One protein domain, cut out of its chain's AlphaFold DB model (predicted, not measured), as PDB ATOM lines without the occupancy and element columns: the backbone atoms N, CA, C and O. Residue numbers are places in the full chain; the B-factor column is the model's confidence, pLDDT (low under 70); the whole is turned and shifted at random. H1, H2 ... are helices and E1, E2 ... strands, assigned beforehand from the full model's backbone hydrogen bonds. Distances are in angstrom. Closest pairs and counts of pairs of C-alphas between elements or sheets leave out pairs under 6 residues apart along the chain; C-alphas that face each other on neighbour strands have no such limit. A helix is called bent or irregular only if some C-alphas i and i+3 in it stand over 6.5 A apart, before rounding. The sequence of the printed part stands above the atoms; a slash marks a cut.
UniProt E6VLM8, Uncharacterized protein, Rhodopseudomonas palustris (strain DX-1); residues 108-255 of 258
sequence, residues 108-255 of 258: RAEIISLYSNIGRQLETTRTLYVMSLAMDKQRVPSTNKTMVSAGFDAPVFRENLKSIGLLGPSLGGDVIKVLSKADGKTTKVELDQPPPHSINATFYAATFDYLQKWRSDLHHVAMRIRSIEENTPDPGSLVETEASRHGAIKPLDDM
ATOM      1  N   ARG A 108     -34.028  47.366 -38.810       98.38
ATOM      2  CA  ARG A 108     -34.767  47.147 -40.062       98.38
ATOM      3  C   ARG A 108     -34.513  45.756 -40.636       98.38
ATOM      4  O   ARG A 108     -35.464  45.107 -41.069       98.38
ATOM      5  N   ALA A 109     -33.264  45.292 -40.635       98.50
ATOM      6  CA  ALA A 109     -32.927  43.947 -41.099       98.50
ATOM      7  C   ALA A 109     -33.653  42.866 -40.279       98.50
ATOM      8  O   ALA A 109     -34.222  41.934 -40.852       98.50
ATOM      9  N   GLU A 110     -33.708  43.023 -38.954       98.56
ATOM     10  CA  GLU A 110     -34.452  42.122 -38.073       98.56
ATOM     11  C   GLU A 110     -35.962  42.145 -38.354       98.56
ATOM     12  O   GLU A 110     -36.575  41.088 -38.523       98.56
ATOM     13  N   ILE A 111     -36.559  43.331 -38.504       98.56
ATOM     14  CA  ILE A 111     -37.979  43.483 -38.852       98.56
ATOM     15  C   ILE A 111     -38.297  42.808 -40.197       98.56
ATOM     16  O   ILE A 111     -39.312  42.121 -40.310       98.56
ATOM     17  N   ILE A 112     -37.443  42.956 -41.215       98.44
ATOM     18  CA  ILE A 112     -37.631  42.318 -42.532       98.44
ATOM     19  C   ILE A 112     -37.513  40.787 -42.436       98.44
ATOM     20  O   ILE A 112     -38.279  40.058 -43.080       98.44
ATOM     21  N   SER A 113     -36.588  40.287 -41.612       98.31
ATOM     22  CA  SER A 113     -36.452  38.856 -41.325       98.31
ATOM     23  C   SER A 113     -37.724  38.303 -40.671       98.31
ATOM     24  O   SER A 113     -38.312  37.334 -41.164       98.31
ATOM     25  N   LEU A 114     -38.228  38.978 -39.632       98.12
ATOM     26  CA  LEU A 114     -39.489  38.641 -38.969       98.12
ATOM     27  C   LEU A 114     -40.679  38.695 -39.928       98.12
ATOM     28  O   LEU A 114     -41.469  37.754 -39.973       98.12
ATOM     29  N   TYR A 115     -40.780  39.743 -40.747       98.31
ATOM     30  CA  TYR A 115     -41.820  39.886 -41.767       98.31
ATOM     31  C   TYR A 115     -41.857  38.683 -42.722       98.31
ATOM     32  O   TYR A 115     -42.932  38.163 -43.039       98.31
ATOM     33  N   SER A 116     -40.685  38.212 -43.153       97.94
ATOM     34  CA  SER A 116     -40.546  37.045 -44.032       97.94
ATOM     35  C   SER A 116     -40.906  35.739 -43.315       97.94
ATOM     36  O   SER A 116     -41.617  34.899 -43.870       97.94
ATOM     37  N   ASN A 117     -40.471  35.575 -42.063       97.38
ATOM     38  CA  ASN A 117     -40.792  34.408 -41.238       97.38
ATOM     39  C   ASN A 117     -42.294  34.298 -40.961       97.38
ATOM     40  O   ASN A 117     -42.872  33.228 -41.148       97.38
ATOM     41  N   ILE A 118     -42.942  35.409 -40.606       97.31
ATOM     42  CA  ILE A 118     -44.392  35.464 -40.408       97.31
ATOM     43  C   ILE A 118     -45.125  35.171 -41.718       97.31
ATOM     44  O   ILE A 118     -46.120  34.454 -41.701       97.31
ATOM     45  N   GLY A 119     -44.619  35.645 -42.861       96.44
ATOM     46  CA  GLY A 119     -45.159  35.294 -44.176       96.44
ATOM     47  C   GLY A 119     -45.230  33.778 -44.406       96.44
ATOM     48  O   GLY A 119     -46.272  33.270 -44.809       96.44
ATOM     49  N   ARG A 120     -44.163  33.039 -44.079       96.81
ATOM     50  CA  ARG A 120     -44.150  31.565 -44.168       96.81
ATOM     51  C   ARG A 120     -45.102  30.908 -43.168       96.81
ATOM     52  O   ARG A 120     -45.777  29.932 -43.501       96.81
ATOM     53  N   GLN A 121     -45.175  31.447 -41.951       96.50
ATOM     54  CA  GLN A 121     -46.080  30.932 -40.928       96.50
ATOM     55  C   GLN A 121     -47.550  31.139 -41.310       96.50
ATOM     56  O   GLN A 121     -48.354  30.241 -41.084       96.50
ATOM     57  N   LEU A 122     -47.902  32.270 -41.929       95.69
ATOM     58  CA  LEU A 122     -49.260  32.548 -42.406       95.69
ATOM     59  C   LEU A 122     -49.754  31.477 -43.381       95.69
ATOM     60  O   LEU A 122     -50.867  30.981 -43.213       95.69
ATOM     61  N   GLU A 123     -48.928  31.070 -44.347       95.56
ATOM     62  CA  GLU A 123     -49.290  30.010 -45.301       95.56
ATOM     63  C   GLU A 123     -49.508  28.658 -44.607       95.56
ATOM     64  O   GLU A 123     -50.466  27.933 -44.900       95.56
ATOM     65  N   THR A 124     -48.660  28.342 -43.626       95.75
ATOM     66  CA  THR A 124     -48.793  27.120 -42.821       95.75
ATOM     67  C   THR A 124     -50.090  27.145 -42.010       95.75
ATOM     68  O   THR A 124     -50.888  26.211 -42.086       95.75
ATOM     69  N   THR A 125     -50.350  28.235 -41.288       95.25
ATOM     70  CA  THR A 125     -51.561  28.418 -40.481       95.25
ATOM     71  C   THR A 125     -52.826  28.375 -41.344       95.25
ATOM     72  O   THR A 125     -53.795  27.717 -40.970       95.25
ATOM     73  N   ARG A 126     -52.813  28.990 -42.535       94.81
ATOM     74  CA  ARG A 126     -53.929  28.936 -43.491       94.81
ATOM     75  C   ARG A 126     -54.212  27.511 -43.960       94.81
ATOM     76  O   ARG A 126     -55.369  27.097 -44.011       94.81
ATOM     77  N   THR A 127     -53.165  26.753 -44.276       95.56
ATOM     78  CA  THR A 127     -53.291  25.347 -44.687       95.56
ATOM     79  C   THR A 127     -53.900  24.507 -43.566       95.56
ATOM     80  O   THR A 127     -54.841  23.748 -43.803       95.56
ATOM     81  N   LEU A 128     -53.426  24.684 -42.328       95.56
ATOM     82  CA  LEU A 128     -53.948  23.980 -41.153       95.56
ATOM     83  C   LEU A 128     -55.402  24.355 -40.839       95.56
ATOM     84  O   LEU A 128     -56.184  23.480 -40.458       95.56
ATOM     85  N   TYR A 129     -55.785  25.617 -41.045       95.56
ATOM     86  CA  TYR A 129     -57.168  26.078 -40.934       95.56
ATOM     87  C   TYR A 129     -58.092  25.348 -41.919       95.56
ATOM     88  O   TYR A 129     -59.048  24.694 -41.499       95.56
ATOM     89  N   VAL A 130     -57.771  25.389 -43.219       95.31
ATOM     90  CA  VAL A 130     -58.571  24.738 -44.273       95.31
ATOM     91  C   VAL A 130     -58.641  23.225 -44.059       95.31
ATOM     92  O   VAL A 130     -59.712  22.628 -44.171       95.31
ATOM     93  N   MET A 131     -57.516  22.601 -43.700       96.56
ATOM     94  CA  MET A 131     -57.460  21.171 -43.398       96.56
ATOM     95  C   MET A 131     -58.356  20.809 -42.207       96.56
ATOM     96  O   MET A 131     -59.086  19.822 -42.273       96.56
ATOM     97  N   SER A 132     -58.345  21.618 -41.142       96.00
ATOM     98  CA  SER A 132     -59.187  21.389 -39.964       96.00
ATOM     99  C   SER A 132     -60.675  21.495 -40.310       96.00
ATOM    100  O   SER A 132     -61.440  20.612 -39.934       96.00
ATOM    101  N   LEU A 133     -61.087  22.492 -41.102       96.50
ATOM    102  CA  LEU A 133     -62.472  22.593 -41.586       96.50
ATOM    103  C   LEU A 133     -62.893  21.385 -42.434       96.50
ATOM    104  O   LEU A 133     -64.004  20.873 -42.289       96.50
ATOM    105  N   ALA A 134     -62.012  20.908 -43.317       97.06
ATOM    106  CA  ALA A 134     -62.291  19.745 -44.155       97.06
ATOM    107  C   ALA A 134     -62.448  18.459 -43.324       97.06
ATOM    108  O   ALA A 134     -63.376  17.684 -43.563       97.06
ATOM    109  N   MET A 135     -61.579  18.255 -42.329       97.50
ATOM    110  CA  MET A 135     -61.648  17.121 -41.399       97.50
ATOM    111  C   MET A 135     -62.911  17.162 -40.535       97.50
ATOM    112  O   MET A 135     -63.560  16.130 -40.363       97.50
ATOM    113  N   ASP A 136     -63.298  18.347 -40.055       96.81
ATOM    114  CA  ASP A 136     -64.537  18.552 -39.298       96.81
ATOM    115  C   ASP A 136     -65.768  18.170 -40.136       96.81
ATOM    116  O   ASP A 136     -66.591  17.350 -39.720       96.81
ATOM    117  N   LYS A 137     -65.829  18.649 -41.389       96.38
ATOM    118  CA  LYS A 137     -66.903  18.318 -42.342       96.38
ATOM    119  C   LYS A 137     -66.999  16.815 -42.625       96.38
ATOM    120  O   LYS A 137     -68.098  16.290 -42.801       96.38
ATOM    121  N   GLN A 138     -65.862  16.126 -42.675       97.81
ATOM    122  CA  GLN A 138     -65.785  14.677 -42.889       97.81
ATOM    123  C   GLN A 138     -65.947  13.858 -41.597       97.81
ATOM    124  O   GLN A 138     -65.921  12.630 -41.660       97.81
ATOM    125  N   ARG A 139     -66.140  14.508 -40.439       96.75
ATOM    126  CA  ARG A 139     -66.225  13.871 -39.111       96.75
ATOM    127  C   ARG A 139     -65.024  12.972 -38.803       96.75
ATOM    128  O   ARG A 139     -65.166  11.930 -38.161       96.75
ATOM    129  N   VAL A 140     -63.841  13.368 -39.269       97.31
ATOM    130  CA  VAL A 140     -62.590  12.677 -38.943       97.31
ATOM    131  C   VAL A 140     -62.338  12.833 -37.438       97.31
ATOM    132  O   VAL A 140     -62.507  13.932 -36.907       97.31
ATOM    133  N   PRO A 141     -61.971  11.763 -36.712       96.00
ATOM    134  CA  PRO A 141     -61.646  11.880 -35.298       96.00
ATOM    135  C   PRO A 141     -60.341  12.664 -35.108       96.00
ATOM    136  O   PRO A 141     -59.313  12.339 -35.705       96.00
ATOM    137  N   SER A 142     -60.369  13.664 -34.226       95.56
ATOM    138  CA  SER A 142     -59.169  14.406 -33.836       95.56
ATOM    139  C   SER A 142     -58.253  13.524 -32.988       95.56
ATOM    140  O   SER A 142     -58.691  12.897 -32.024       95.56
ATOM    141  N   THR A 143     -56.973  13.469 -33.345       94.88
ATOM    142  CA  THR A 143     -55.960  12.647 -32.658       94.88
ATOM    143  C   THR A 143     -54.854  13.478 -32.017       94.88
ATOM    144  O   THR A 143     -54.165  13.000 -31.117       94.88
ATOM    145  N   ASN A 144     -54.689  14.730 -32.446       93.06
ATOM    146  CA  ASN A 144     -53.633  15.597 -31.950       93.06
ATOM    147  C   ASN A 144     -54.057  16.270 -30.638       93.06
ATOM    148  O   ASN A 144     -55.035  17.006 -30.616       93.06
ATOM    149  N   LYS A 145     -53.303  16.047 -29.559       95.62
ATOM    150  CA  LYS A 145     -53.527  16.674 -28.243       95.62
ATOM    151  C   LYS A 145     -52.778  17.992 -28.051       95.62
ATOM    152  O   LYS A 145     -52.925  18.629 -27.012       95.62
ATOM    153  N   THR A 146     -51.960  18.390 -29.020       94.69
ATOM    154  CA  THR A 146     -51.069  19.537 -28.884       94.69
ATOM    155  C   THR A 146     -51.434  20.616 -29.889       94.69
ATOM    156  O   THR A 146     -51.405  20.395 -31.102       94.69
ATOM    157  N   MET A 147     -51.707  21.816 -29.387       92.12
ATOM    158  CA  MET A 147     -51.730  23.025 -30.204       92.12
ATOM    159  C   MET A 147     -50.362  23.697 -30.132       92.12
ATOM    160  O   MET A 147     -49.821  23.908 -29.046       92.12
ATOM    161  N   VAL A 148     -49.794  24.021 -31.292       92.31
ATOM    162  CA  VAL A 148     -48.486  24.676 -31.391       92.31
ATOM    163  C   VAL A 148     -48.671  26.048 -32.020       92.31
ATOM    164  O   VAL A 148     -49.189  26.157 -33.130       92.31
ATOM    165  N   SER A 149     -48.216  27.084 -31.320       91.12
ATOM    166  CA  SER A 149     -48.055  28.430 -31.863       91.12
ATOM    167  C   SER A 149     -46.572  28.716 -32.061       91.12
ATOM    168  O   SER A 149     -45.765  28.520 -31.147       91.12
ATOM    169  N   ALA A 150     -46.205  29.142 -33.269       93.25
ATOM    170  CA  ALA A 150     -44.824  29.450 -33.611       93.25
ATOM    171  C   ALA A 150     -44.308  30.637 -32.785       93.25
ATOM    172  O   ALA A 150     -44.959  31.678 -32.709       93.25
ATOM    173  N   GLY A 151     -43.123  30.472 -32.196       93.75
ATOM    174  CA  GLY A 151     -42.383  31.571 -31.581       93.75
ATOM    175  C   GLY A 151     -41.576  32.337 -32.624       93.75
ATOM    176  O   GLY A 151     -41.101  31.756 -33.601       93.75
ATOM    177  N   PHE A 152     -41.383  33.632 -32.394       96.56
ATOM    178  CA  PHE A 152     -40.572  34.495 -33.251       96.56
ATOM    179  C   PHE A 152     -39.520  35.196 -32.415       96.56
ATOM    180  O   PHE A 152     -39.834  35.671 -31.327       96.56
ATOM    181  N   ASP A 153     -38.294  35.269 -32.924       96.69
ATOM    182  CA  ASP A 153     -37.164  35.793 -32.169       96.69
ATOM    183  C   ASP A 153     -36.663  37.135 -32.709       96.69
ATOM    184  O   ASP A 153     -36.560  37.308 -33.923       96.69
ATOM    185  N   ALA A 154     -36.347  38.059 -31.798       97.75
ATOM    186  CA  ALA A 154     -35.804  39.385 -32.100       97.75
ATOM    187  C   ALA A 154     -34.532  39.664 -31.265       97.75
ATOM    188  O   ALA A 154     -34.565  40.456 -30.312       97.75
ATOM    189  N   PRO A 155     -33.424  38.944 -31.521       97.56
ATOM    190  CA  PRO A 155     -32.194  39.078 -30.745       97.56
ATOM    191  C   PRO A 155     -31.567  40.477 -30.826       97.56
ATOM    192  O   PRO A 155     -31.170  41.008 -29.790       97.56
ATOM    193  N   VAL A 156     -31.536  41.108 -32.004       97.56
ATOM    194  CA  VAL A 156     -30.932  42.432 -32.214       97.56
ATOM    195  C   VAL A 156     -31.665  43.479 -31.385       97.56
ATOM    196  O   VAL A 156     -31.025  44.263 -30.682       97.56
ATOM    197  N   PHE A 157     -32.997  43.469 -31.398       97.88
ATOM    198  CA  PHE A 157     -33.812  44.343 -30.562       97.88
ATOM    199  C   PHE A 157     -33.505  44.187 -29.073       97.88
ATOM    200  O   PHE A 157     -33.316  45.186 -28.378       97.88
ATOM    201  N   ARG A 158     -33.423  42.950 -28.572       97.19
ATOM    202  CA  ARG A 158     -33.164  42.703 -27.145       97.19
ATOM    203  C   ARG A 158     -31.760  43.130 -26.732       97.19
ATOM    204  O   ARG A 158     -31.607  43.745 -25.679       97.19
ATOM    205  N   GLU A 159     -30.757  42.858 -27.560       97.75
ATOM    206  CA  GLU A 159     -29.371  43.269 -27.311       97.75
ATOM    207  C   GLU A 159     -29.200  44.796 -27.331       97.75
ATOM    208  O   GLU A 159     -28.373  45.342 -26.596       97.75
ATOM    209  N   ASN A 160     -30.023  45.500 -28.114       97.31
ATOM    210  CA  ASN A 160     -29.937  46.948 -28.309       97.31
ATOM    211  C   ASN A 160     -31.041  47.747 -27.599       97.31
ATOM    212  O   ASN A 160     -31.182  48.943 -27.857       97.31
ATOM    213  N   LEU A 161     -31.786  47.147 -26.662       96.56
ATOM    214  CA  LEU A 161     -32.919  47.803 -25.989       96.56
ATOM    215  C   LEU A 161     -32.529  49.139 -25.329       96.56
ATOM    216  O   LEU A 161     -33.283  50.108 -25.377       96.56
ATOM    217  N   LYS A 162     -31.314  49.214 -24.769       96.88
ATOM    218  CA  LYS A 162     -30.748  50.432 -24.163       96.88
ATOM    219  C   LYS A 162     -30.518  51.575 -25.162       96.88
ATOM    220  O   LYS A 162     -30.572  52.735 -24.768       96.88
ATOM    221  N   SER A 163     -30.274  51.256 -26.433       97.25
ATOM    222  CA  SER A 163     -29.957  52.226 -27.487       97.25
ATOM    223  C   SER A 163     -31.192  52.638 -28.294       97.25
ATOM    224  O   SER A 163     -31.120  53.590 -29.062       97.25
ATOM    225  N   ILE A 164     -32.360  52.014 -28.075       97.12
ATOM    226  CA  ILE A 164     -33.621  52.374 -28.755       97.12
ATOM    227  C   ILE A 164     -34.002  53.848 -28.552       97.12
ATOM    228  O   ILE A 164     -34.610  54.453 -29.435       97.12
ATOM    229  N   GLY A 165     -33.587  54.466 -27.441       96.25
ATOM    230  CA  GLY A 165     -33.777  55.901 -27.209       96.25
ATOM    231  C   GLY A 165     -33.156  56.800 -28.290       96.25
ATOM    232  O   GLY A 165     -33.681  57.883 -28.546       96.25
ATOM    233  N   LEU A 166     -32.105  56.341 -28.982       97.06
ATOM    234  CA  LEU A 166     -31.453  57.073 -30.079       97.06
ATOM    235  C   LEU A 166     -32.353  57.234 -31.316       97.06
ATOM    236  O   LEU A 166     -32.128  58.128 -32.134       97.06
ATOM    237  N   LEU A 167     -33.388  56.399 -31.454       96.62
ATOM    238  CA  LEU A 167     -34.353  56.471 -32.556       96.62
ATOM    239  C   LEU A 167     -35.354  57.626 -32.393       96.62
ATOM    240  O   LEU A 167     -36.067  57.969 -33.336       96.62
ATOM    241  N   GLY A 168     -35.409  58.235 -31.205       96.62
ATOM    242  CA  GLY A 168     -36.426  59.209 -30.831       96.62
ATOM    243  C   GLY A 168     -37.740  58.551 -30.382       96.62
ATOM    244  O   GLY A 168     -38.001  57.381 -30.673       96.62
ATOM    245  N   PRO A 169     -38.599  59.292 -29.662       95.75
ATOM    246  CA  PRO A 169     -39.744  58.718 -28.953       95.75
ATOM    247  C   PRO A 169     -40.807  58.112 -29.879       95.75
ATOM    248  O   PRO A 169     -41.375  57.075 -29.550       95.75
ATOM    249  N   SER A 170     -41.060  58.721 -31.045       96.75
ATOM    250  CA  SER A 170     -42.069  58.226 -31.995       96.75
ATOM    251  C   SER A 170     -41.662  56.887 -32.612       96.75
ATOM    252  O   SER A 170     -42.391  55.906 -32.493       96.75
ATOM    253  N   LEU A 171     -40.490  56.822 -33.253       97.94
ATOM    254  CA  LEU A 171     -40.035  55.593 -33.901       97.94
ATOM    255  C   LEU A 171     -39.670  54.516 -32.874       97.94
ATOM    256  O   LEU A 171     -40.013  53.353 -33.063       97.94
ATOM    257  N   GLY A 172     -39.015  54.897 -31.774       97.81
ATOM    258  CA  GLY A 172     -38.660  53.969 -30.702       97.81
ATOM    259  C   GLY A 172     -39.885  53.287 -30.088       97.81
ATOM    260  O   GLY A 172     -39.863  52.076 -29.879       97.81
ATOM    261  N   GLY A 173     -40.977  54.030 -29.868       97.75
ATOM    262  CA  GLY A 173     -42.243  53.467 -29.391       97.75
ATOM    263  C   GLY A 173     -42.840  52.443 -30.358       97.75
ATOM    264  O   GLY A 173     -43.237  51.356 -29.935       97.75
ATOM    265  N   ASP A 174     -42.836  52.748 -31.657       98.25
ATOM    266  CA  ASP A 174     -43.322  51.837 -32.696       98.25
ATOM    267  C   ASP A 174     -42.472  50.559 -32.782       98.25
ATOM    268  O   ASP A 174     -43.021  49.456 -32.810       98.25
ATOM    269  N   VAL A 175     -41.140  50.691 -32.752       98.31
ATOM    270  CA  VAL A 175     -40.198  49.559 -32.741       98.31
ATOM    271  C   VAL A 175     -40.440  48.661 -31.528       98.31
ATOM    272  O   VAL A 175     -40.599  47.451 -31.690       98.31
ATOM    273  N   ILE A 176     -40.542  49.234 -30.323       98.06
ATOM    274  CA  ILE A 176     -40.831  48.470 -29.099       98.06
ATOM    275  C   ILE A 176     -42.175  47.750 -29.229       98.06
ATOM    276  O   ILE A 176     -42.269  46.563 -28.922       98.06
ATOM    277  N   LYS A 177     -43.217  48.433 -29.710       97.38
ATOM    278  CA  LYS A 177     -44.560  47.859 -29.846       97.38
ATOM    279  C   LYS A 177     -44.602  46.655 -30.789       97.38
ATOM    280  O   LYS A 177     -45.329  45.700 -30.511       97.38
ATOM    281  N   VAL A 178     -43.853  46.680 -31.895       97.94
ATOM    282  CA  VAL A 178     -43.856  45.567 -32.860       97.94
ATOM    283  C   VAL A 178     -42.882  44.453 -32.493       97.94
ATOM    284  O   VAL A 178     -43.236  43.291 -32.678       97.94
ATOM    285  N   LEU A 179     -41.700  44.766 -31.951       98.19
ATOM    286  CA  LEU A 179     -40.672  43.763 -31.643       98.19
ATOM    287  C   LEU A 179     -40.839  43.117 -30.265       98.19
ATOM    288  O   LEU A 179     -40.437  41.973 -30.091       98.19
ATOM    289  N   SER A 180     -41.516  43.763 -29.309       96.69
ATOM    290  CA  SER A 180     -41.839  43.137 -28.010       96.69
ATOM    291  C   SER A 180     -42.755  41.913 -28.120       96.69
ATOM    292  O   SER A 180     -42.785  41.092 -27.208       96.69
ATOM    293  N   LYS A 181     -43.471  41.764 -29.241       95.56
ATOM    294  CA  LYS A 181     -44.284  40.580 -29.554       95.56
ATOM    295  C   LYS A 181     -43.430  39.349 -29.914       95.56
ATOM    296  O   LYS A 181     -43.942  38.236 -29.883       95.56
ATOM    297  N   ALA A 182     -42.152  39.533 -30.260       95.31
ATOM    298  CA  ALA A 182     -41.214  38.461 -30.585       95.31
ATOM    299  C   ALA A 182     -40.494  37.961 -29.317       95.31
ATOM    300  O   ALA A 182     -39.398  38.405 -28.964       95.31
ATOM    301  N   ASP A 183     -41.134  37.037 -28.603       89.62
ATOM    302  CA  ASP A 183     -40.650  36.495 -27.327       89.62
ATOM    303  C   ASP A 183     -39.653  35.324 -27.463       89.62
ATOM    304  O   ASP A 183     -39.096  34.865 -26.463       89.62
ATOM    305  N   GLY A 184     -39.419  34.844 -28.688       88.56
ATOM    306  CA  GLY A 184     -38.548  33.714 -29.020       88.56
ATOM    307  C   GLY A 184     -39.100  32.342 -28.630       88.56
ATOM    308  O   GLY A 184     -38.432  31.330 -28.846       88.56
ATOM    309  N   LYS A 185     -40.305  32.261 -28.050       91.38
ATOM    310  CA  LYS A 185     -40.812  31.035 -27.429       91.38
ATOM    311  C   LYS A 185     -41.913  30.416 -28.270       91.38
ATOM    312  O   LYS A 185     -42.994  30.963 -28.446       91.38
ATOM    313  N   THR A 186     -41.654  29.206 -28.756       92.62
ATOM    314  CA  THR A 186     -42.730  28.380 -29.314       92.62
ATOM    315  C   THR A 186     -43.643  27.952 -28.176       92.62
ATOM    316  O   THR A 186     -43.203  27.267 -27.251       92.62
ATOM    317  N   THR A 187     -44.912  28.343 -28.252       92.06
ATOM    318  CA  THR A 187     -45.904  27.967 -27.246       92.06
ATOM    319  C   THR A 187     -46.539  26.648 -27.653       92.06
ATOM    320  O   THR A 187     -47.066  26.513 -28.759       92.06
ATOM    321  N   LYS A 188     -46.483  25.667 -26.754       94.06
ATOM    322  CA  LYS A 188     -47.172  24.386 -26.903       94.06
ATOM    323  C   LYS A 188     -48.203  24.271 -25.795       94.06
ATOM    324  O   LYS A 188     -47.855  24.384 -24.624       94.06
ATOM    325  N   VAL A 189     -49.453  24.062 -26.179       93.19
ATOM    326  CA  VAL A 189     -50.547  23.784 -25.249       93.19
ATOM    327  C   VAL A 189     -50.901  22.317 -25.404       93.19
ATOM    328  O   VAL A 189     -51.351  21.895 -26.471       93.19
ATOM    329  N   GLU A 190     -50.647  21.542 -24.356       95.81
ATOM    330  CA  GLU A 190     -51.068  20.147 -24.264       95.81
ATOM    331  C   GLU A 190     -52.441  20.081 -23.600       95.81
ATOM    332  O   GLU A 190     -52.676  20.706 -22.567       95.81
ATOM    333  N   LEU A 191     -53.357  19.352 -24.228       94.75
ATOM    334  CA  LEU A 191     -54.728  19.176 -23.771       94.75
ATOM    335  C   LEU A 191     -54.940  17.726 -23.338       94.75
ATOM    336  O   LEU A 191     -54.436  16.795 -23.973       94.75
ATOM    337  N   ASP A 192     -55.747  17.519 -22.295       95.88
ATOM    338  CA  ASP A 192     -56.056  16.175 -21.784       95.88
ATOM    339  C   ASP A 192     -56.670  15.275 -22.873       95.88
ATOM    340  O   ASP A 192     -56.382  14.071 -22.972       95.88
ATOM    341  N   GLN A 193     -57.478  15.883 -23.747       96.19
ATOM    342  CA  GLN A 193     -58.131  15.248 -24.888       96.19
ATOM    343  C   GLN A 193     -57.888  16.040 -26.183       96.19
ATOM    344  O   GLN A 193     -57.753  17.265 -26.127       96.19
ATOM    345  N   PRO A 194     -57.851  15.371 -27.354       96.75
ATOM    346  CA  PRO A 194     -57.744  16.059 -28.634       96.75
ATOM    347  C   PRO A 194     -58.931  17.016 -28.822       96.75
ATOM    348  O   PRO A 194     -60.083  16.578 -28.739       96.75
ATOM    349  N   PRO A 195     -58.690  18.310 -29.086       95.44
ATOM    350  CA  PRO A 195     -59.759  19.259 -29.339       95.44
ATOM    351  C   PRO A 195     -60.481  18.882 -30.645       95.44
ATOM    352  O   PRO A 195     -59.829  18.420 -31.592       95.44
ATOM    353  N   PRO A 196     -61.806  19.095 -30.739       96.69
ATOM    354  CA  PRO A 196     -62.539  18.989 -31.997       96.69
ATOM    355  C   PRO A 196     -61.885  19.807 -33.120       96.69
ATOM    356  O   PRO A 196     -61.293  20.863 -32.876       96.69
ATOM    357  N   HIS A 197     -62.016  19.345 -34.366       96.94
ATOM    358  CA  HIS A 197     -61.437  20.033 -35.522       96.94
ATOM    359  C   HIS A 197     -61.991  21.452 -35.712       96.94
ATOM    360  O   HIS A 197     -61.231  22.340 -36.096       96.94
ATOM    361  N   SER A 198     -63.253  21.700 -35.361       95.50
ATOM    362  CA  SER A 198     -63.831  23.047 -35.294       95.50
ATOM    363  C   SER A 198     -63.067  23.994 -34.357       95.50
ATOM    364  O   SER A 198     -62.774  25.123 -34.745       95.50
ATOM    365  N   ILE A 199     -62.647  23.530 -33.174       95.69
ATOM    366  CA  ILE A 199     -61.840  24.335 -32.240       95.69
ATOM    367  C   ILE A 199     -60.449  24.614 -32.825       95.69
ATOM    368  O   ILE A 199     -59.973  25.747 -32.766       95.69
ATOM    369  N   ASN A 200     -59.812  23.607 -33.435       95.06
ATOM    370  CA  ASN A 200     -58.534  23.794 -34.133       95.06
ATOM    371  C   ASN A 200     -58.656  24.833 -35.258       95.06
ATOM    372  O   ASN A 200     -57.794  25.697 -35.394       95.06
ATOM    373  N   ALA A 201     -59.738  24.782 -36.040       94.81
ATOM    374  CA  ALA A 201     -59.994  25.750 -37.097       94.81
ATOM    375  C   ALA A 201     -60.116  27.174 -36.532       94.81
ATOM    376  O   ALA A 201     -59.433  28.075 -37.016       94.81
ATOM    377  N   THR A 202     -60.895  27.381 -35.466       95.38
ATOM    378  CA  THR A 202     -60.997  28.691 -34.800       95.38
ATOM    379  C   THR A 202     -59.642  29.186 -34.289       95.38
ATOM    380  O   THR A 202     -59.304  30.352 -34.484       95.38
ATOM    381  N   PHE A 203     -58.835  28.308 -33.686       95.50
ATOM    382  CA  PHE A 203     -57.488  28.648 -33.223       95.50
ATOM    383  C   PHE A 203     -56.576  29.106 -34.373       95.50
ATOM    384  O   PHE A 203     -55.918  30.146 -34.270       95.50
ATOM    385  N   TYR A 204     -56.551  28.365 -35.486       95.50
ATOM    386  CA  TYR A 204     -55.739  28.733 -36.645       95.50
ATOM    387  C   TYR A 204     -56.241  30.008 -37.327       95.50
ATOM    388  O   TYR A 204     -55.414  30.825 -37.719       95.50
ATOM    389  N   ALA A 205     -57.556  30.229 -37.412       95.31
ATOM    390  CA  ALA A 205     -58.119  31.473 -37.939       95.31
ATOM    391  C   ALA A 205     -57.685  32.687 -37.099       95.31
ATOM    392  O   ALA A 205     -57.096  33.625 -37.629       95.31
ATOM    393  N   ALA A 206     -57.849  32.621 -35.775       94.81
ATOM    394  CA  ALA A 206     -57.419  33.695 -34.877       94.81
ATOM    395  C   ALA A 206     -55.900  33.949 -34.952       94.81
ATOM    396  O   ALA A 206     -55.446  35.095 -34.948       94.81
ATOM    397  N   THR A 207     -55.105  32.880 -35.059       94.88
ATOM    398  CA  THR A 207     -53.648  32.982 -35.230       94.88
ATOM    399  C   THR A 207     -53.289  33.629 -36.568       94.88
ATOM    400  O   THR A 207     -52.377  34.452 -36.625       94.88
ATOM    401  N   PHE A 208     -53.998  33.282 -37.644       95.12
ATOM    402  CA  PHE A 208     -53.801  33.869 -38.966       95.12
ATOM    403  C   PHE A 208     -54.063  35.378 -38.943       95.12
ATOM    404  O   PHE A 208     -53.186  36.144 -39.343       95.12
ATOM    405  N   ASP A 209     -55.200  35.809 -38.396       95.00
ATOM    406  CA  ASP A 209     -55.574  37.226 -38.311       95.00
ATOM    407  C   ASP A 209     -54.556  38.033 -37.495       95.00
ATOM    408  O   ASP A 209     -54.104  39.109 -37.908       95.00
ATOM    409  N   TYR A 210     -54.131  37.485 -36.354       95.38
ATOM    410  CA  TYR A 210     -53.098  38.089 -35.518       95.38
ATOM    411  C   TYR A 210     -51.778  38.268 -36.279       95.38
ATOM    412  O   TYR A 210     -51.219  39.370 -36.311       95.38
ATOM    413  N   LEU A 211     -51.283  37.199 -36.910       96.00
ATOM    414  CA  LEU A 211     -50.029  37.218 -37.660       96.00
ATOM    415  C   LEU A 211     -50.109  38.157 -38.865       96.00
ATOM    416  O   LEU A 211     -49.135  38.843 -39.169       96.00
ATOM    417  N   GLN A 212     -51.260  38.237 -39.531       96.19
ATOM    418  CA  GLN A 212     -51.463  39.123 -40.669       96.19
ATOM    419  C   GLN A 212     -51.402  40.591 -40.237       96.19
ATOM    420  O   GLN A 212     -50.684  41.383 -40.858       96.19
ATOM    421  N   LYS A 213     -52.087  40.945 -39.143       95.25
ATOM    422  CA  LYS A 213     -52.019  42.293 -38.564       95.25
ATOM    423  C   LYS A 213     -50.593  42.636 -38.144       95.25
ATOM    424  O   LYS A 213     -50.067  43.668 -38.553       95.25
ATOM    425  N   TRP A 214     -49.938  41.747 -37.399       97.12
ATOM    426  CA  TRP A 214     -48.575  41.982 -36.930       97.12
ATOM    427  C   TRP A 214     -47.572  42.116 -38.081       97.12
ATOM    428  O   TRP A 214     -46.728  43.009 -38.061       97.12
ATOM    429  N   ARG A 215     -47.703  41.304 -39.134       97.19
ATOM    430  CA  ARG A 215     -46.892  41.425 -40.350       97.19
ATOM    431  C   ARG A 215     -47.058  42.791 -41.020       97.19
ATOM    432  O   ARG A 215     -46.071  43.369 -41.468       97.19
ATOM    433  N   SER A 216     -48.284  43.308 -41.080       96.50
ATOM    434  CA  SER A 216     -48.551  44.653 -41.598       96.50
ATOM    435  C   SER A 216     -47.903  45.736 -40.727       96.50
ATOM    436  O   SER A 216     -47.302  46.657 -41.274       96.50
ATOM    437  N   ASP A 217     -47.947  45.595 -39.398       98.06
ATOM    438  CA  ASP A 217     -47.293  46.528 -38.469       98.06
ATOM    439  C   ASP A 217     -45.766  46.521 -38.642       98.06
ATOM    440  O   ASP A 217     -45.142  47.577 -38.715       98.06
ATOM    441  N   LEU A 218     -45.156  45.338 -38.768       98.19
ATOM    442  CA  LEU A 218     -43.721  45.193 -39.036       98.19
ATOM    443  C   LEU A 218     -43.327  45.884 -40.344       98.19
ATOM    444  O   LEU A 218     -42.346  46.623 -40.381       98.19
ATOM    445  N   HIS A 219     -44.106  45.684 -41.409       98.19
ATOM    446  CA  HIS A 219     -43.855  46.357 -42.681       98.19
ATOM    447  C   HIS A 219     -43.921  47.882 -42.547       98.19
ATOM    448  O   HIS A 219     -43.028  48.570 -43.038       98.19
ATOM    449  N   HIS A 220     -44.929  48.404 -41.843       98.19
ATOM    450  CA  HIS A 220     -45.069  49.840 -41.588       98.19
ATOM    451  C   HIS A 220     -43.835  50.416 -40.892       98.19
ATOM    452  O   HIS A 220     -43.230  51.366 -41.384       98.19
ATOM    453  N   VAL A 221     -43.405  49.801 -39.788       98.44
ATOM    454  CA  VAL A 221     -42.229  50.266 -39.034       98.44
ATOM    455  C   VAL A 221     -40.950  50.159 -39.869       98.44
ATOM    456  O   VAL A 221     -40.135  51.080 -39.846       98.44
ATOM    457  N   ALA A 222     -40.790  49.105 -40.676       98.38
ATOM    458  CA  ALA A 222     -39.670  49.011 -41.616       98.38
ATOM    459  C   ALA A 222     -39.663  50.161 -42.635       98.38
ATOM    460  O   ALA A 222     -38.590  50.675 -42.956       98.38
ATOM    461  N   MET A 223     -40.834  50.584 -43.120       98.25
ATOM    462  CA  MET A 223     -40.955  51.721 -44.037       98.25
ATOM    463  C   MET A 223     -40.634  53.056 -43.361       98.25
ATOM    464  O   MET A 223     -39.977  53.883 -43.986       98.25
ATOM    465  N   ARG A 224     -40.998  53.243 -42.086       98.00
ATOM    466  CA  ARG A 224     -40.576  54.418 -41.300       98.00
ATOM    467  C   ARG A 224     -39.064  54.474 -41.086       98.00
ATOM    468  O   ARG A 224     -38.453  55.531 -41.192       98.00
ATOM    469  N   ILE A 225     -38.434  53.337 -40.787       98.19
ATOM    470  CA  ILE A 225     -36.969  53.287 -40.661       98.19
ATOM    471  C   ILE A 225     -36.326  53.625 -42.006       98.19
ATOM    472  O   ILE A 225     -35.450  54.484 -42.078       98.19
ATOM    473  N   ARG A 226     -36.813  53.001 -43.083       98.00
ATOM    474  CA  ARG A 226     -36.337  53.258 -44.441       98.00
ATOM    475  C   ARG A 226     -36.480  54.727 -44.836       98.00
ATOM    476  O   ARG A 226     -35.574  55.259 -45.462       98.00
ATOM    477  N   SER A 227     -37.573  55.393 -44.461       97.94
ATOM    478  CA  SER A 227     -37.770  56.802 -44.805       97.94
ATOM    479  C   SER A 227     -36.748  57.721 -44.144       97.94
ATOM    480  O   SER A 227     -36.333  58.702 -44.752       97.94
ATOM    481  N   ILE A 228     -36.290  57.377 -42.938       97.06
ATOM    482  CA  ILE A 228     -35.196  58.084 -42.264       97.06
ATOM    483  C   ILE A 228     -33.861  57.806 -42.966       97.06
ATOM    484  O   ILE A 228     -33.109  58.740 -43.221       97.06
ATOM    485  N   GLU A 229     -33.574  56.546 -43.304       96.62
ATOM    486  CA  GLU A 229     -32.319  56.158 -43.970       96.62
ATOM    487  C   GLU A 229     -32.185  56.753 -45.384       96.62
ATOM    488  O   GLU A 229     -31.101  57.165 -45.791       96.62
ATOM    489  N   GLU A 230     -33.284  56.807 -46.140       97.12
ATOM    490  CA  GLU A 230     -33.314  57.256 -47.540       97.12
ATOM    491  C   GLU A 230     -33.747  58.725 -47.697       97.12
ATOM    492  O   GLU A 230     -33.811  59.225 -48.819       97.12
ATOM    493  N   ASN A 231     -34.031  59.432 -46.597       97.00
ATOM    494  CA  ASN A 231     -34.606  60.786 -46.593       97.00
ATOM    495  C   ASN A 231     -35.884  60.910 -47.448       97.00
ATOM    496  O   ASN A 231     -36.077  61.887 -48.176       97.00
ATOM    497  N   THR A 232     -36.771  59.917 -47.370       97.31
ATOM    498  CA  THR A 232     -38.083  59.943 -48.035       97.31
ATOM    499  C   THR A 232     -39.180  60.385 -47.059       97.31
ATOM    500  O   THR A 232     -38.953  60.408 -45.849       97.31
ATOM    501  N   PRO A 233     -40.392  60.723 -47.535       97.25
ATOM    502  CA  PRO A 233     -41.509  61.029 -46.640       97.25
ATOM    503  C   PRO A 233     -41.809  59.872 -45.667       97.25
ATOM    504  O   PRO A 233     -41.916  58.721 -46.098       97.25
ATOM    505  N   ASP A 234     -41.933  60.177 -44.368       95.94
ATOM    506  CA  ASP A 234     -42.346  59.221 -43.323       95.94
ATOM    507  C   ASP A 234     -43.836  58.872 -43.518       95.94
ATOM    508  O   ASP A 234     -44.651  59.794 -43.628       95.94
ATOM    509  N   PRO A 235     -44.226  57.580 -43.565       95.38
ATOM    510  CA  PRO A 235     -45.630  57.179 -43.681       95.38
ATOM    511  C   PRO A 235     -46.479  57.498 -42.435       95.38
ATOM    512  O   PRO A 235     -47.676  57.216 -42.435       95.38
ATOM    513  N   GLY A 236     -45.891  58.074 -41.384       95.56
ATOM    514  CA  GLY A 236     -46.582  58.474 -40.160       95.56
ATOM    515  C   GLY A 236     -46.492  57.411 -39.071       95.56
ATOM    516  O   GLY A 236     -45.932  56.329 -39.263       95.56
ATOM    517  N   SER A 237     -47.023  57.708 -37.885       96.50
ATOM    518  CA  SER A 237     -46.904  56.790 -36.749       96.50
ATOM    519  C   SER A 237     -47.738  55.518 -36.938       96.50
ATOM    520  O   SER A 237     -48.774  55.505 -37.615       96.50
ATOM    521  N   LEU A 238     -47.313  54.423 -36.301       95.38
ATOM    522  CA  LEU A 238     -48.088  53.183 -36.311       95.38
ATOM    523  C   LEU A 238     -49.462  53.374 -35.651       95.38
ATOM    524  O   LEU A 238     -50.433  52.757 -36.082       95.38
ATOM    525  N   VAL A 239     -49.561  54.231 -34.632       93.69
ATOM    526  CA  VAL A 239     -50.821  54.532 -33.931       93.69
ATOM    527  C   VAL A 239     -51.848  55.159 -34.876       93.69
ATOM    528  O   VAL A 239     -52.987  54.701 -34.922       93.69
ATOM    529  N   GLU A 240     -51.446  56.156 -35.665       91.19
ATOM    530  CA  GLU A 240     -52.322  56.783 -36.665       91.19
ATOM    531  C   GLU A 240     -52.760  55.763 -37.722       91.19
ATOM    532  O   GLU A 240     -53.942  55.651 -38.040       91.19
ATOM    533  N   THR A 241     -51.822  54.938 -38.190       91.19
ATOM    534  CA  THR A 241     -52.089  53.901 -39.199       91.19
ATOM    535  C   THR A 241     -53.019  52.799 -38.679       91.19
ATOM    536  O   THR A 241     -53.877  52.286 -39.402       91.19
ATOM    537  N   GLU A 242     -52.880  52.400 -37.415       89.19
ATOM    538  CA  GLU A 242     -53.814  51.484 -36.755       89.19
ATOM    539  C   GLU A 242     -55.205  52.101 -36.600       89.19
ATOM    540  O   GLU A 242     -56.191  51.416 -36.873       89.19
ATOM    541  N   ALA A 243     -55.299  53.376 -36.216       87.62
ATOM    542  CA  ALA A 243     -56.576  54.074 -36.096       87.62
ATOM    543  C   ALA A 243     -57.316  54.132 -37.443       87.62
ATOM    544  O   ALA A 243     -58.504  53.812 -37.507       87.62
ATOM    545  N   SER A 244     -56.606  54.434 -38.537       85.19
ATOM    546  CA  SER A 244     -57.173  54.407 -39.892       85.19
ATOM    547  C   SER A 244     -57.637  53.009 -40.311       85.19
ATOM    548  O   SER A 244     -58.692  52.880 -40.930       85.19
ATOM    549  N   ARG A 245     -56.899  51.949 -39.946       81.12
ATOM    550  CA  ARG A 245     -57.313  50.558 -40.212       81.12
ATOM    551  C   ARG A 245     -58.559  50.173 -39.421       81.12
ATOM    552  O   ARG A 245     -59.460  49.567 -39.990       81.12
ATOM    553  N   HIS A 246     -58.640  50.545 -38.144       73.38
ATOM    554  CA  HIS A 246     -59.793  50.248 -37.292       73.38
ATOM    555  C   HIS A 246     -61.071  50.976 -37.732       73.38
ATOM    556  O   HIS A 246     -62.146  50.389 -37.657       73.38
ATOM    557  N   GLY A 247     -60.961  52.198 -38.264       65.12
ATOM    558  CA  GLY A 247     -62.093  52.913 -38.864       65.12
ATOM    559  C   GLY A 247     -62.623  52.296 -40.168       65.12
ATOM    560  O   GLY A 247     -63.712  52.656 -40.603       65.12
ATOM    561  N   ALA A 248     -61.879  51.367 -40.782       60.50
ATOM    562  CA  ALA A 248     -62.206  50.735 -42.062       60.50
ATOM    563  C   ALA A 248     -62.676  49.268 -41.944       60.50
ATOM    564  O   ALA A 248     -62.917  48.621 -42.965       60.50
ATOM    565  N   ILE A 249     -62.799  48.718 -40.730       53.22
ATOM    566  CA  ILE A 249     -63.202  47.317 -40.526       53.22
ATOM    567  C   ILE A 249     -64.702  47.167 -40.815       53.22
ATOM    568  O   ILE A 249     -65.541  47.680 -40.075       53.22
ATOM    569  N   LYS A 250     -65.038  46.439 -41.888       51.38
ATOM    570  CA  LYS A 250     -66.399  45.939 -42.131       51.38
ATOM    571  C   LYS A 250     -66.751  44.842 -41.109       51.38
ATOM    572  O   LYS A 250     -65.849  44.103 -40.711       51.38
ATOM    573  N   PRO A 251     -68.021  44.722 -40.676       52.78
ATOM    574  CA  PRO A 251     -68.453  43.688 -39.734       52.78
ATOM    575  C   PRO A 251     -68.078  42.278 -40.213       52.78
ATOM    576  O   PRO A 251     -68.100  42.002 -41.411       52.78
ATOM    577  N   LEU A 252     -67.774  41.381 -39.266       45.84
ATOM    578  CA  LEU A 252     -67.373  39.989 -39.531       45.84
ATOM    579  C   LEU A 252     -68.388  39.193 -40.375       45.84
ATOM    580  O   LEU A 252     -68.001  38.216 -41.014       45.84
ATOM    581  N   ASP A 253     -69.648  39.625 -40.414       51.19
ATOM    582  CA  ASP A 253     -70.722  38.972 -41.169       51.19
ATOM    583  C   ASP A 253     -70.460  38.941 -42.690       51.19
ATOM    584  O   ASP A 253     -70.942  38.040 -43.376       51.19
ATOM    585  N   ASP A 254     -69.628  39.846 -43.223       52.38
ATOM    586  CA  ASP A 254     -69.301  39.895 -44.657       52.38
ATOM    587  C   ASP A 254     -68.226  38.868 -45.084       52.38
ATOM    588  O   ASP A 254     -68.081  38.586 -46.277       52.38
ATOM    589  N   MET A 255     -67.472  38.271 -44.150       46.72
ATOM    590  CA  MET A 255     -66.362  37.354 -44.478       46.72
ATOM    591  C   MET A 255     -66.784  35.895 -44.702       46.72
ATOM    592  O   MET A 255     -65.999  35.113 -45.231       46.72
TER     593      MET A 255
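AT A GLANCE: This is residues 108 to 255 of the 258 residues of an uncharacterized protein of Rhodopseudomonas palustris (strain DX-1) (UniProt E6VLM8). Two long helices, H1 and H5, lie side by side, running opposite ways along the longest axis. A small two-stranded ribbon, E1 and E2, lies near the first residues of H5, H4 packs on H5 further along, and residues 246 to 255 stick out. The printed part has 148 residues, mostly helix, in the order H1 E1 H2 H3 H4 E2 H5 H6 H7; the ribbon is antiparallel. It is loose, with a radius of gyration of the C-alphas of 18.3 A, and flat, spanning 57 by 37 by 20 A.

IN THESE COORDINATES: Look first at the sheet: E1, residues 146 to 149, and E2, residues 187 to 190. Find C-alpha 197 at (-61.437, 20.033, -35.522); from there H5 runs 48.2 A to residue 230. H1, residues 108 to 137, begins at (-34.767, 47.147, -40.062) and covers 43.2 A. The shorter helices are H2, 155 to 159; H3, 161 to 167; H4, 169 to 179, 15.2 A; H6, 238 to 246, 12.1 A; and H7, 252 to 255. H3 is irregular, only just: C-alphas 162 and 165 are 7.0 A apart.

HOW THE PARTS SIT: Between E1 and E2, N 147 and O 189 are 2.9 A apart, within hydrogen-bond range. H5 is the hub. It touches H1, closest at the C-alphas of Tyr 129 and Ala 201, 4.8 A, at a shallow tilt of 18 degrees, opposite ways. With residues 214 to 225 alone it touches H4, closest C-alphas Val 178 and Leu 218, 6.2 A. H5 and H6, a helical hairpin, only just touch, with 3 pairs of C-alphas within 8 A, closest His 220 and Leu 238, 6.9 A. H3 and H4 touch only at the corner, only just, with 3 pairs, closest Ile 164 and Gly 172, 5.6 A. H2 is close but not clearly touching H1, closest Glu 110 and Val 156, 6.8 A. In H1, H2, H4, H5 and H6 every O i to N i+4 pair is within hydrogen-bond range; in H3 0 of 3 are, against 3 of 4 O i to N i+3 pairs, and H7 is too short for such a pair.

THE WHOLE: The farthest C-alphas, Arg 139 and Asn 231, are 57.1 A apart. The printed part has no cut and no long link. Residues 247 to 255 are under 70 in pLDDT.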